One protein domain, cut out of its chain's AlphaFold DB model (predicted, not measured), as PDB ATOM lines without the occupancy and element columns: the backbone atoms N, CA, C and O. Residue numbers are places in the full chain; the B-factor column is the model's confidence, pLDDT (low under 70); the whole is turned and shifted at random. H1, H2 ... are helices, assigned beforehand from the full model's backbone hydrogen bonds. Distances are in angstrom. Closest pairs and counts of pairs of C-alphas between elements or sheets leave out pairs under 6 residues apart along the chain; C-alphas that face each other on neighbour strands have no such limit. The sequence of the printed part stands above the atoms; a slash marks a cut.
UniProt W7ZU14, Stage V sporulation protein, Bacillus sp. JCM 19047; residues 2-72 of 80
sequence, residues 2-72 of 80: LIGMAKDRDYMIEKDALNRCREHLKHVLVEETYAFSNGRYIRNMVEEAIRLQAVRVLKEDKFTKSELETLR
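Overview. This is residues 2 to 72 of the 80 residues of the protein "Stage V sporulation protein" of Bacillus sp. JCM 19047 (UniProt W7ZU14). The chain folds back from one long helix, H2, into a longer one, H3, and these two run near each other without closing up, while two small helices, H1 and H4, pack on H3 at separate places along it. H3 lies along the length of a rod spanning 43 by 20 by 19 A, and residues 30 to 35, of which 30 and 31 belong to H2 and 32 to 35 to the link between H2 and H3, stick out at one end. The printed part has 71 residues with four named helices in the order H1, H2, H3, H4 and no named strand, and the class is all helix. It is only just compact, close to loose, with a radius of gyration of the C-alphas of 13.4 A.

Along the chain. Find C-alpha 2 at (-41.584, -13.137, 47.595), where H1 begins and runs to residue 7. H2, residues 15 to 31, starts at C-alpha 15 at (-31.730, -13.717, 55.735) and is 24.8 A long. H3, residues 38 to 60, is 32.5 A long and ends at C-alpha 60 at (-26.011, -33.000, 51.216). H4 is residues 65 to 68.

Arrangement. Look first at H1, which touches H3 at residues 42 to 46 alone; the closest C-alphas, those of Leu 2 and Ile 42, are 6.0 A apart. Their lines stand at a steep tilt of 52 degrees, the same way. H1 and H2 are only just apart, with closest C-alphas 8.3 A apart. H2 and H3 are near each other, with 8 pairs of C-alphas within 10 A. H4 touches H3 at residues 53 to 57 alone, closest at the C-alphas of Val 57 and Glu 67, 6.8 A. H4 is apart from H1 and H2. Residues 12 to 13 pair in parallel with residues 70 to 71. In H1, H2 and H3 every O i to N i+4 pair is within hydrogen-bond range; H4 is too short for such a pair.

Size, cuts and confidence. The C-alphas farthest apart are those of Tyr 34 and Asp 61, 43.1 A. The printed part has no cut and no long link. The mean pLDDT of the printed part is 91.4, and residues 32 to 37 are under 70.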
ATOM      1  N   LEU A   2     -42.586 -12.047  47.519       91.25
ATOM      2  CA  LEU A   2     -41.584 -13.137  47.595       91.25
ATOM      3  C   LEU A   2     -41.700 -14.008  48.859       91.25
ATOM      4  O   LEU A   2     -41.899 -15.211  48.765       91.25
ATOM      5  N   ILE A   3     -41.643 -13.381  50.040       94.81
ATOM      6  CA  ILE A   3     -41.764 -14.087  51.329       94.81
ATOM      7  C   ILE A   3     -43.124 -14.786  51.454       94.81
ATOM      8  O   ILE A   3     -43.190 -15.886  51.982       94.81
ATOM      9  N   GLY A   4     -44.195 -14.152  50.962       95.44
ATOM     10  CA  GLY A   4     -45.540 -14.737  50.976       95.44
ATOM     11  C   GLY A   4     -45.595 -16.017  50.147       95.44
ATOM     12  O   GLY A   4     -45.923 -17.060  50.678       95.44
ATOM     13  N   MET A   5     -45.134 -15.969  48.893       95.38
ATOM     14  CA  MET A   5     -45.135 -17.134  47.999       95.38
ATOM     15  C   MET A   5     -44.300 -18.312  48.505       95.38
ATOM     16  O   MET A   5     -44.656 -19.456  48.221       95.38
ATOM     17  N   ALA A   6     -43.190 -18.048  49.200       96.81
ATOM     18  CA  ALA A   6     -42.413 -19.098  49.852       96.81
ATOM     19  C   ALA A   6     -43.191 -19.697  51.034       96.81
ATOM     20  O   ALA A   6     -43.354 -20.911  51.098       96.81
ATOM     21  N   LYS A   7     -43.750 -18.849  51.908       97.25
ATOM     22  CA  LYS A   7     -44.543 -19.286  53.067       97.25
ATOM     23  C   LYS A   7     -45.798 -20.067  52.685       97.25
ATOM     24  O   LYS A   7     -46.100 -21.046  53.348       97.25
ATOM     25  N   ASP A   8     -46.485 -19.679  51.613       97.19
ATOM     26  CA  ASP A   8     -47.671 -20.381  51.101       97.19
ATOM     27  C   ASP A   8     -47.357 -21.813  50.624       97.19
ATOM     28  O   ASP A   8     -48.266 -22.593  50.357       97.19
ATOM     29  N   ARG A   9     -46.069 -22.148  50.471       96.12
ATOM     30  CA  ARG A   9     -45.555 -23.477  50.113       96.12
ATOM     31  C   ARG A   9     -44.759 -24.120  51.259       96.12
ATOM     32  O   ARG A   9     -43.975 -25.022  50.999       96.12
ATOM     33  N   ASP A  10     -44.909 -23.614  52.485       97.00
ATOM     34  CA  ASP A  10     -44.210 -24.068  53.696       97.00
ATOM     35  C   ASP A  10     -42.686 -23.843  53.702       97.00
ATOM     36  O   ASP A  10     -41.952 -24.459  54.473       97.00
ATOM     37  N   TYR A  11     -42.196 -22.898  52.893       98.00
ATOM     38  CA  TYR A  11     -40.785 -22.514  52.866       98.00
ATOM     39  C   TYR A  11     -40.506 -21.195  53.589       98.00
ATOM     40  O   TYR A  11     -41.223 -20.194  53.472       98.00
ATOM     41  N   MET A  12     -39.362 -21.153  54.261       97.88
ATOM     42  CA  MET A  12     -38.720 -19.952  54.772       97.88
ATOM     43  C   MET A  12     -37.492 -19.612  53.929       97.88
ATOM     44  O   MET A  12     -36.789 -20.483  53.430       97.88
ATOM     45  N   ILE A  13     -37.220 -18.317  53.777       98.06
ATOM     46  CA  ILE A  13     -36.039 -17.819  53.066       98.06
ATOM     47  C   ILE A  13     -35.043 -17.323  54.110       98.06
ATOM     48  O   ILE A  13     -35.394 -16.466  54.928       98.06
ATOM     49  N   GLU A  14     -33.807 -17.820  54.069       97.38
ATOM     50  CA  GLU A  14     -32.746 -17.318  54.943       97.38
ATOM     51  C   GLU A  14     -32.492 -15.827  54.728       97.38
ATOM     52  O   GLU A  14     -32.678 -15.273  53.642       97.38
ATOM     53  N   LYS A  15     -31.993 -15.158  55.770       96.62
ATOM     54  CA  LYS A  15     -31.730 -13.717  55.735       96.62
ATOM     55  C   LYS A  15     -30.809 -13.319  54.574       96.62
ATOM     56  O   LYS A  15     -31.102 -12.353  53.869       96.62
ATOM     57  N   ASP A  16     -29.744 -14.080  54.342       96.56
ATOM     58  CA  ASP A  16     -28.770 -13.786  53.288       96.56
ATOM     59  C   ASP A  16     -29.324 -14.066  51.889       96.56
ATOM     60  O   ASP A  16     -29.069 -13.305  50.951       96.56
ATOM     61  N   ALA A  17     -30.147 -15.107  51.754       97.12
ATOM     62  CA  ALA A  17     -30.877 -15.402  50.529       97.12
ATOM     63  C   ALA A  17     -31.866 -14.278  50.192       97.12
ATOM     64  O   ALA A  17     -31.917 -13.796  49.058       97.12
ATOM     65  N   LEU A  18     -32.598 -13.789  51.196       96.62
ATOM     66  CA  LEU A  18     -33.544 -12.691  51.052       96.62
ATOM     67  C   LEU A  18     -32.849 -11.382  50.657       96.62
ATOM     68  O   LEU A  18     -33.360 -10.650  49.809       96.62
ATOM     69  N   ASN A  19     -31.691 -11.084  51.250       96.06
ATOM     70  CA  ASN A  19     -30.897  -9.907  50.893       96.06
ATOM     71  C   ASN A  19     -30.431  -9.975  49.436       96.06
ATOM     72  O   ASN A  19     -30.682  -9.039  48.678       96.06
ATOM     73  N   ARG A  20     -29.887 -11.123  49.019       95.00
ATOM     74  CA  ARG A  20     -29.507 -11.380  47.624       95.00
ATOM     75  C   ARG A  20     -30.688 -11.198  46.660       95.00
ATOM     76  O   ARG A  20     -30.542 -10.567  45.617       95.00
ATOM     77  N   CYS A  21     -31.868 -11.719  47.002       94.75
ATOM     78  CA  CYS A  21     -33.067 -11.553  46.174       94.75
ATOM     79  C   CYS A  21     -33.492 -10.086  46.056       94.75
ATOM     80  O   CYS A  21     -33.908  -9.650  44.988       94.75
ATOM     81  N   ARG A  22     -33.392  -9.310  47.141       93.06
ATOM     82  CA  ARG A  22     -33.720  -7.877  47.126       93.06
ATOM     83  C   ARG A  22     -32.783  -7.087  46.225       93.06
ATOM     84  O   ARG A  22     -33.259  -6.226  45.496       93.06
ATOM     85  N   GLU A  23     -31.483  -7.354  46.292       92.44
ATOM     86  CA  GLU A  23     -30.491  -6.721  45.418       92.44
ATOM     87  C   GLU A  23     -30.797  -7.024  43.953       92.44
ATOM     88  O   GLU A  23     -30.942  -6.109  43.148       92.44
ATOM     89  N   HIS A  24     -31.020  -8.297  43.634       91.75
ATOM     90  CA  HIS A  24     -31.358  -8.719  42.281       91.75
ATOM     91  C   HIS A  24     -32.652  -8.086  41.755       91.75
ATOM     92  O   HIS A  24     -32.677  -7.536  40.659       91.75
ATOM     93  N   LEU A  25     -33.722  -8.087  42.553       89.62
ATOM     94  CA  LEU A  25     -34.989  -7.467  42.159       89.62
ATOM     95  C   LEU A  25     -34.848  -5.959  41.921       89.62
ATOM     96  O   LEU A  25     -35.512  -5.437  41.033       89.62
ATOM     97  N   LYS A  26     -33.979  -5.259  42.664       88.75
ATOM     98  CA  LYS A  26     -33.679  -3.846  42.383       88.75
ATOM     99  C   LYS A  26     -33.045  -3.670  41.004       88.75
ATOM    100  O   LYS A  26     -33.426  -2.738  40.310       88.75
ATOM    101  N   HIS A  27     -32.126  -4.551  40.605       86.69
ATOM    102  CA  HIS A  27     -31.516  -4.508  39.270       86.69
ATOM    103  C   HIS A  27     -32.549  -4.762  38.168       86.69
ATOM    104  O   HIS A  27     -32.684  -3.945  37.262       86.69
ATOM    105  N   VAL A  28     -33.348  -5.824  38.299       84.62
ATOM    106  CA  VAL A  28     -34.380  -6.179  37.308       84.62
ATOM    107  C   VAL A  28     -35.414  -5.064  37.134       84.62
ATOM    108  O   VAL A  28     -35.804  -4.758  36.014       84.62
ATOM    109  N   LEU A  29     -35.830  -4.413  38.226       80.31
ATOM    110  CA  LEU A  29     -36.782  -3.296  38.178       80.31
ATOM    111  C   LEU A  29     -36.240  -2.059  37.448       80.31
ATOM    112  O   LEU A  29     -37.032  -1.263  36.949       80.31
ATOM    113  N   VAL A  30     -34.920  -1.870  37.424       80.69
ATOM    114  CA  VAL A  30     -34.274  -0.753  36.719       80.69
ATOM    115  C   VAL A  30     -34.072  -1.085  35.238       80.69
ATOM    116  O   VAL A  30     -34.231  -0.206  34.396       80.69
ATOM    117  N   GLU A  31     -33.738  -2.336  34.916       76.25
ATOM    118  CA  GLU A  31     -33.425  -2.771  33.549       76.25
ATOM    119  C   GLU A  31     -34.680  -3.072  32.709       76.25
ATOM    120  O   GLU A  31     -34.733  -2.714  31.530       76.25
ATOM    121  N   GLU A  32     -35.725  -3.667  33.291       69.81
ATOM    122  CA  GLU A  32     -36.919  -4.086  32.546       69.81
ATOM    123  C   GLU A  32     -38.036  -3.033  32.591       69.81
ATOM    124  O   GLU A  32     -38.955  -3.072  33.410       69.81
ATOM    125  N   THR A  33     -37.962  -2.068  31.673       58.03
ATOM    126  CA  THR A  33     -38.890  -0.925  31.588       58.03
ATOM    127  C   THR A  33     -40.163  -1.187  30.775       58.03
ATOM    128  O   THR A  33     -41.118  -0.422  30.887       58.03
ATOM    129  N   TYR A  34     -40.236  -2.265  29.990       52.19
ATOM    130  CA  TYR A  34     -41.390  -2.566  29.137       52.19
ATOM    131  C   TYR A  34     -41.751  -4.060  29.231       52.19
ATOM    132  O   TYR A  34     -40.997  -4.910  28.781       52.19
ATOM    133  N   ALA A  35     -42.929  -4.369  29.789       56.59
ATOM    134  CA  ALA A  35     -43.570  -5.699  29.850       56.59
ATOM    135  C   ALA A  35     -43.190  -6.682  30.985       56.59
ATOM    136  O   ALA A  35     -43.579  -7.853  30.933       56.59
ATOM    137  N   PHE A  36     -42.548  -6.237  32.066       64.31
ATOM    138  CA  PHE A  36     -42.255  -7.133  33.186       64.31
ATOM    139  C   PHE A  36     -43.477  -7.438  34.073       64.31
ATOM    140  O   PHE A  36     -44.040  -6.569  34.745       64.31
ATOM    141  N   SER A  37     -43.871  -8.714  34.144       68.75
ATOM    142  CA  SER A  37     -44.871  -9.189  35.108       68.75
ATOM    143  C   SER A  37     -44.201  -9.538  36.438       68.75
ATOM    144  O   SER A  37     -43.863 -10.697  36.699       68.75
ATOM    145  N   ASN A  38     -44.058  -8.529  37.304       79.56
ATOM    146  CA  ASN A  38     -43.462  -8.633  38.646       79.56
ATOM    147  C   ASN A  38     -43.928  -9.877  39.433       79.56
ATOM    148  O   ASN A  38     -43.127 -10.563  40.066       79.56
ATOM    149  N   GLY A  39     -45.227 -10.197  39.379       85.06
ATOM    150  CA  GLY A  39     -45.806 -11.364  40.055       85.06
ATOM    151  C   GLY A  39     -45.343 -12.701  39.487       85.06
ATOM    152  O   GLY A  39     -44.920 -13.580  40.239       85.06
ATOM    153  N   ARG A  40     -45.386 -12.848  38.157       89.69
ATOM    154  CA  ARG A  40     -44.960 -14.076  37.477       89.69
ATOM    155  C   ARG A  40     -43.473 -14.325  37.683       89.69
ATOM    156  O   ARG A  40     -43.082 -15.464  37.915       89.69
ATOM    157  N   TYR A  41     -42.669 -13.268  37.644       90.00
ATOM    158  CA  TYR A  41     -41.236 -13.380  37.857       90.00
ATOM    159  C   TYR A  41     -40.890 -13.889  39.253       90.00
ATOM    160  O   TYR A  41     -40.165 -14.871  39.385       90.00
ATOM    161  N   ILE A  42     -41.459 -13.271  40.296       92.06
ATOM    162  CA  ILE A  42     -41.223 -13.708  41.676       92.06
ATOM    163  C   ILE A  42     -41.705 -15.147  41.881       92.06
ATOM    164  O   ILE A  42     -41.009 -15.928  42.523       92.06
ATOM    165  N   ARG A  43     -42.852 -15.527  41.303       93.31
ATOM    166  CA  ARG A  43     -43.341 -16.910  41.372       93.31
ATOM    167  C   ARG A  43     -42.343 -17.889  40.756       93.31
ATOM    168  O   ARG A  43     -41.959 -18.843  41.420       93.31
ATOM    169  N   ASN A  44     -41.899 -17.626  39.527       93.44
ATOM    170  CA  ASN A  44     -40.945 -18.488  38.831       93.44
ATOM    171  C   ASN A  44     -39.611 -18.580  39.597       93.44
ATOM    172  O   ASN A  44     -39.017 -19.649  39.673       93.44
ATOM    173  N   MET A  45     -39.163 -17.475  40.203       94.62
ATOM    174  CA  MET A  45     -37.969 -17.447  41.050       94.62
ATOM    175  C   MET A  45     -38.113 -18.350  42.283       94.62
ATOM    176  O   MET A  45     -37.181 -19.079  42.605       94.62
ATOM    177  N   VAL A  46     -39.261 -18.321  42.970       96.19
ATOM    178  CA  VAL A  46     -39.518 -19.189  44.135       96.19
ATOM    179  C   VAL A  46     -39.607 -20.655  43.720       96.19
ATOM    180  O   VAL A  46     -39.028 -21.508  44.383       96.19
ATOM    181  N   GLU A  47     -40.297 -20.958  42.620       96.75
ATOM    182  CA  GLU A  47     -40.445 -22.330  42.116       96.75
ATOM    183  C   GLU A  47     -39.096 -22.940  41.714       96.75
ATOM    184  O   GLU A  47     -38.803 -24.082  42.069       96.75
ATOM    185  N   GLU A  48     -38.238 -22.164  41.045       96.88
ATOM    186  CA  GLU A  48     -36.883 -22.611  40.715       96.88
ATOM    187  C   GLU A  48     -36.019 -22.781  41.970       96.88
ATOM    188  O   GLU A  48     -35.286 -23.764  42.073       96.88
ATOM    189  N   ALA A  49     -36.140 -21.883  42.953       97.81
ATOM    190  CA  ALA A  49     -35.413 -22.013  44.213       97.81
ATOM    191  C   ALA A  49     -35.805 -23.279  44.983       97.81
ATOM    192  O   ALA A  49     -34.931 -23.983  45.479       97.81
ATOM    193  N   ILE A  50     -37.092 -23.629  45.017       98.06
ATOM    194  CA  ILE A  50     -37.570 -24.884  45.619       98.06
ATOM    195  C   ILE A  50     -36.969 -26.099  44.898       98.06
ATOM    196  O   ILE A  50     -36.495 -27.037  45.539       98.06
ATOM    197  N   ARG A  51     -36.916 -26.078  43.560       97.94
ATOM    198  CA  ARG A  51     -36.307 -27.163  42.773       97.94
ATOM    199  C   ARG A  51     -34.817 -27.324  43.081       97.94
ATOM    200  O   ARG A  51     -34.328 -28.450  43.184       97.94
ATOM    201  N   LEU A  52     -34.090 -26.217  43.210       98.00
ATOM    202  CA  LEU A  52     -32.662 -26.227  43.526       98.00
ATOM    203  C   LEU A  52     -32.397 -26.647  44.975       98.00
ATOM    204  O   LEU A  52     -31.499 -27.459  45.195       98.00
ATOM    205  N   GLN A  53     -33.233 -26.213  45.919       98.00
ATOM    206  CA  GLN A  53     -33.186 -26.660  47.309       98.00
ATOM    207  C   GLN A  53     -33.360 -28.177  47.416       98.00
ATOM    208  O   GLN A  53     -32.587 -28.826  48.119       98.00
ATOM    209  N   ALA A  54     -34.299 -28.768  46.674       97.56
ATOM    210  CA  ALA A  54     -34.469 -30.219  46.655       97.56
ATOM    211  C   ALA A  54     -33.197 -30.937  46.167       97.56
ATOM    212  O   ALA A  54     -32.761 -31.921  46.766       97.56
ATOM    213  N   VAL A  55     -32.551 -30.420  45.116       97.50
ATOM    214  CA  VAL A  55     -31.272 -30.956  44.618       97.50
ATOM    215  C   VAL A  55     -30.157 -30.797  45.654       97.50
ATOM    216  O   VAL A  55     -29.360 -31.719  45.827       97.50
ATOM    217  N   ARG A  56     -30.086 -29.652  46.341       97.38
ATOM    218  CA  ARG A  56     -29.114 -29.383  47.407       97.38
ATOM    219  C   ARG A  56     -29.273 -30.368  48.561       97.38
ATOM    220  O   ARG A  56     -28.307 -31.032  48.920       97.38
ATOM    221  N   VAL A  57     -30.488 -30.519  49.086       97.56
ATOM    222  CA  VAL A  57     -30.799 -31.447  50.185       97.56
ATOM    223  C   VAL A  57     -30.428 -32.883  49.830       97.56
ATOM    224  O   VAL A  57     -29.786 -33.555  50.634       97.56
ATOM    225  N   LEU A  58     -30.773 -33.333  48.619       97.25
ATOM    226  CA  LEU A  58     -30.415 -34.670  48.135       97.25
ATOM    227  C   LEU A  58     -28.899 -34.877  48.063       97.25
ATOM    228  O   LEU A  58     -28.414 -35.955  48.385       97.25
ATOM    229  N   LYS A  59     -28.143 -33.858  47.641       97.00
ATOM    230  CA  LYS A  59     -26.676 -33.928  47.555       97.00
ATOM    231  C   LYS A  59     -25.994 -33.877  48.918       97.00
ATOM    232  O   LYS A  59     -24.948 -34.494  49.083       97.00
ATOM    233  N   GLU A  60     -26.543 -33.112  49.857       96.31
ATOM    234  CA  GLU A  60     -26.011 -33.000  51.216       96.31
ATOM    235  C   GLU A  60     -26.380 -34.200  52.105       96.31
ATOM    236  O   GLU A  60     -25.792 -34.332  53.175       96.31
ATOM    237  N   ASP A  61     -27.332 -35.047  51.687       96.00
ATOM    238  CA  ASP A  61     -27.893 -36.160  52.473       96.00
ATOM    239  C   ASP A  61     -28.476 -35.698  53.831       96.00
ATOM    240  O   ASP A  61     -28.373 -36.364  54.860       96.00
ATOM    241  N   LYS A  62     -29.080 -34.497  53.857       92.00
ATOM    242  CA  LYS A  62     -29.600 -33.859  55.083       92.00
ATOM    243  C   LYS A  62     -31.107 -33.634  55.041       92.00
ATOM    244  O   LYS A  62     -31.580 -32.559  54.690       92.00
ATOM    245  N   PHE A  63     -31.871 -34.605  55.524       94.62
ATOM    246  CA  PHE A  63     -33.342 -34.578  55.490       94.62
ATOM    247  C   PHE A  63     -33.997 -34.057  56.774       94.62
ATOM    248  O   PHE A  63     -35.072 -34.510  57.166       94.62
ATOM    249  N   THR A  64     -33.359 -33.119  57.476       96.25
ATOM    250  CA  THR A  64     -34.003 -32.523  58.655       96.25
ATOM    251  C   THR A  64     -35.159 -31.626  58.221       96.25
ATOM    252  O   THR A  64     -35.105 -31.010  57.159       96.25
ATOM    253  N   LYS A  65     -36.188 -31.489  59.067       95.19
ATOM    254  CA  LYS A  65     -37.310 -30.572  58.809       95.19
ATOM    255  C   LYS A  65     -36.827 -29.162  58.445       95.19
ATOM    256  O   LYS A  65     -37.289 -28.587  57.470       95.19
ATOM    257  N   SER A  66     -35.831 -28.655  59.178       95.44
ATOM    258  CA  SER A  66     -35.238 -27.342  58.906       95.44
ATOM    259  C   SER A  66     -34.649 -27.251  57.498       95.44
ATOM    260  O   SER A  66     -34.823 -26.233  56.843       95.44
ATOM    261  N   GLU A  67     -33.967 -28.293  57.018       95.88
ATOM    262  CA  GLU A  67     -33.397 -28.305  55.665       95.88
ATOM    263  C   GLU A  67     -34.467 -28.374  54.580       95.88
ATOM    264  O   GLU A  67     -34.319 -27.727  53.542       95.88
ATOM    265  N   LEU A  68     -35.542 -29.126  54.829       97.06
ATOM    266  CA  LEU A  68     -36.660 -29.291  53.902       97.06
ATOM    267  C   LEU A  68     -37.504 -28.023  53.753       97.06
ATOM    268  O   LEU A  68     -38.067 -27.809  52.687       97.06
ATOM    269  N   GLU A  69     -37.542 -27.177  54.782       97.44
ATOM    270  CA  GLU A  69     -38.342 -25.947  54.817       97.44
ATOM    271  C   GLU A  69     -37.513 -24.678  54.541       97.44
ATOM    272  O   GLU A  69     -38.063 -23.579  54.524       97.44
ATOM    273  N   THR A  70     -36.194 -24.775  54.320       98.06
ATOM    274  CA  THR A  70     -35.314 -23.593  54.210       98.06
ATOM    275  C   THR A  70     -34.708 -23.422  52.819       98.06
ATOM    276  O   THR A  70     -33.929 -24.254  52.353       98.06
ATOM    277  N   LEU A  71     -34.999 -22.279  52.191       98.38
ATOM    278  CA  LEU A  71     -34.347 -21.800  50.972       98.38
ATOM    279  C   LEU A  71     -33.113 -20.958  51.329       98.38
ATOM    280  O   LEU A  71     -33.224 -19.888  51.944       98.38
ATOM    281  N   ARG A  72     -31.940 -21.434  50.910       97.88
ATOM    282  CA  ARG A  72     -30.630 -20.818  51.147       97.88
ATOM    283  C   ARG A  72     -30.192 -19.949  49.976       97.88
ATOM    284  O   ARG A  72     -30.766 -19.964  48.891       97.88
TER     285      ARG A  72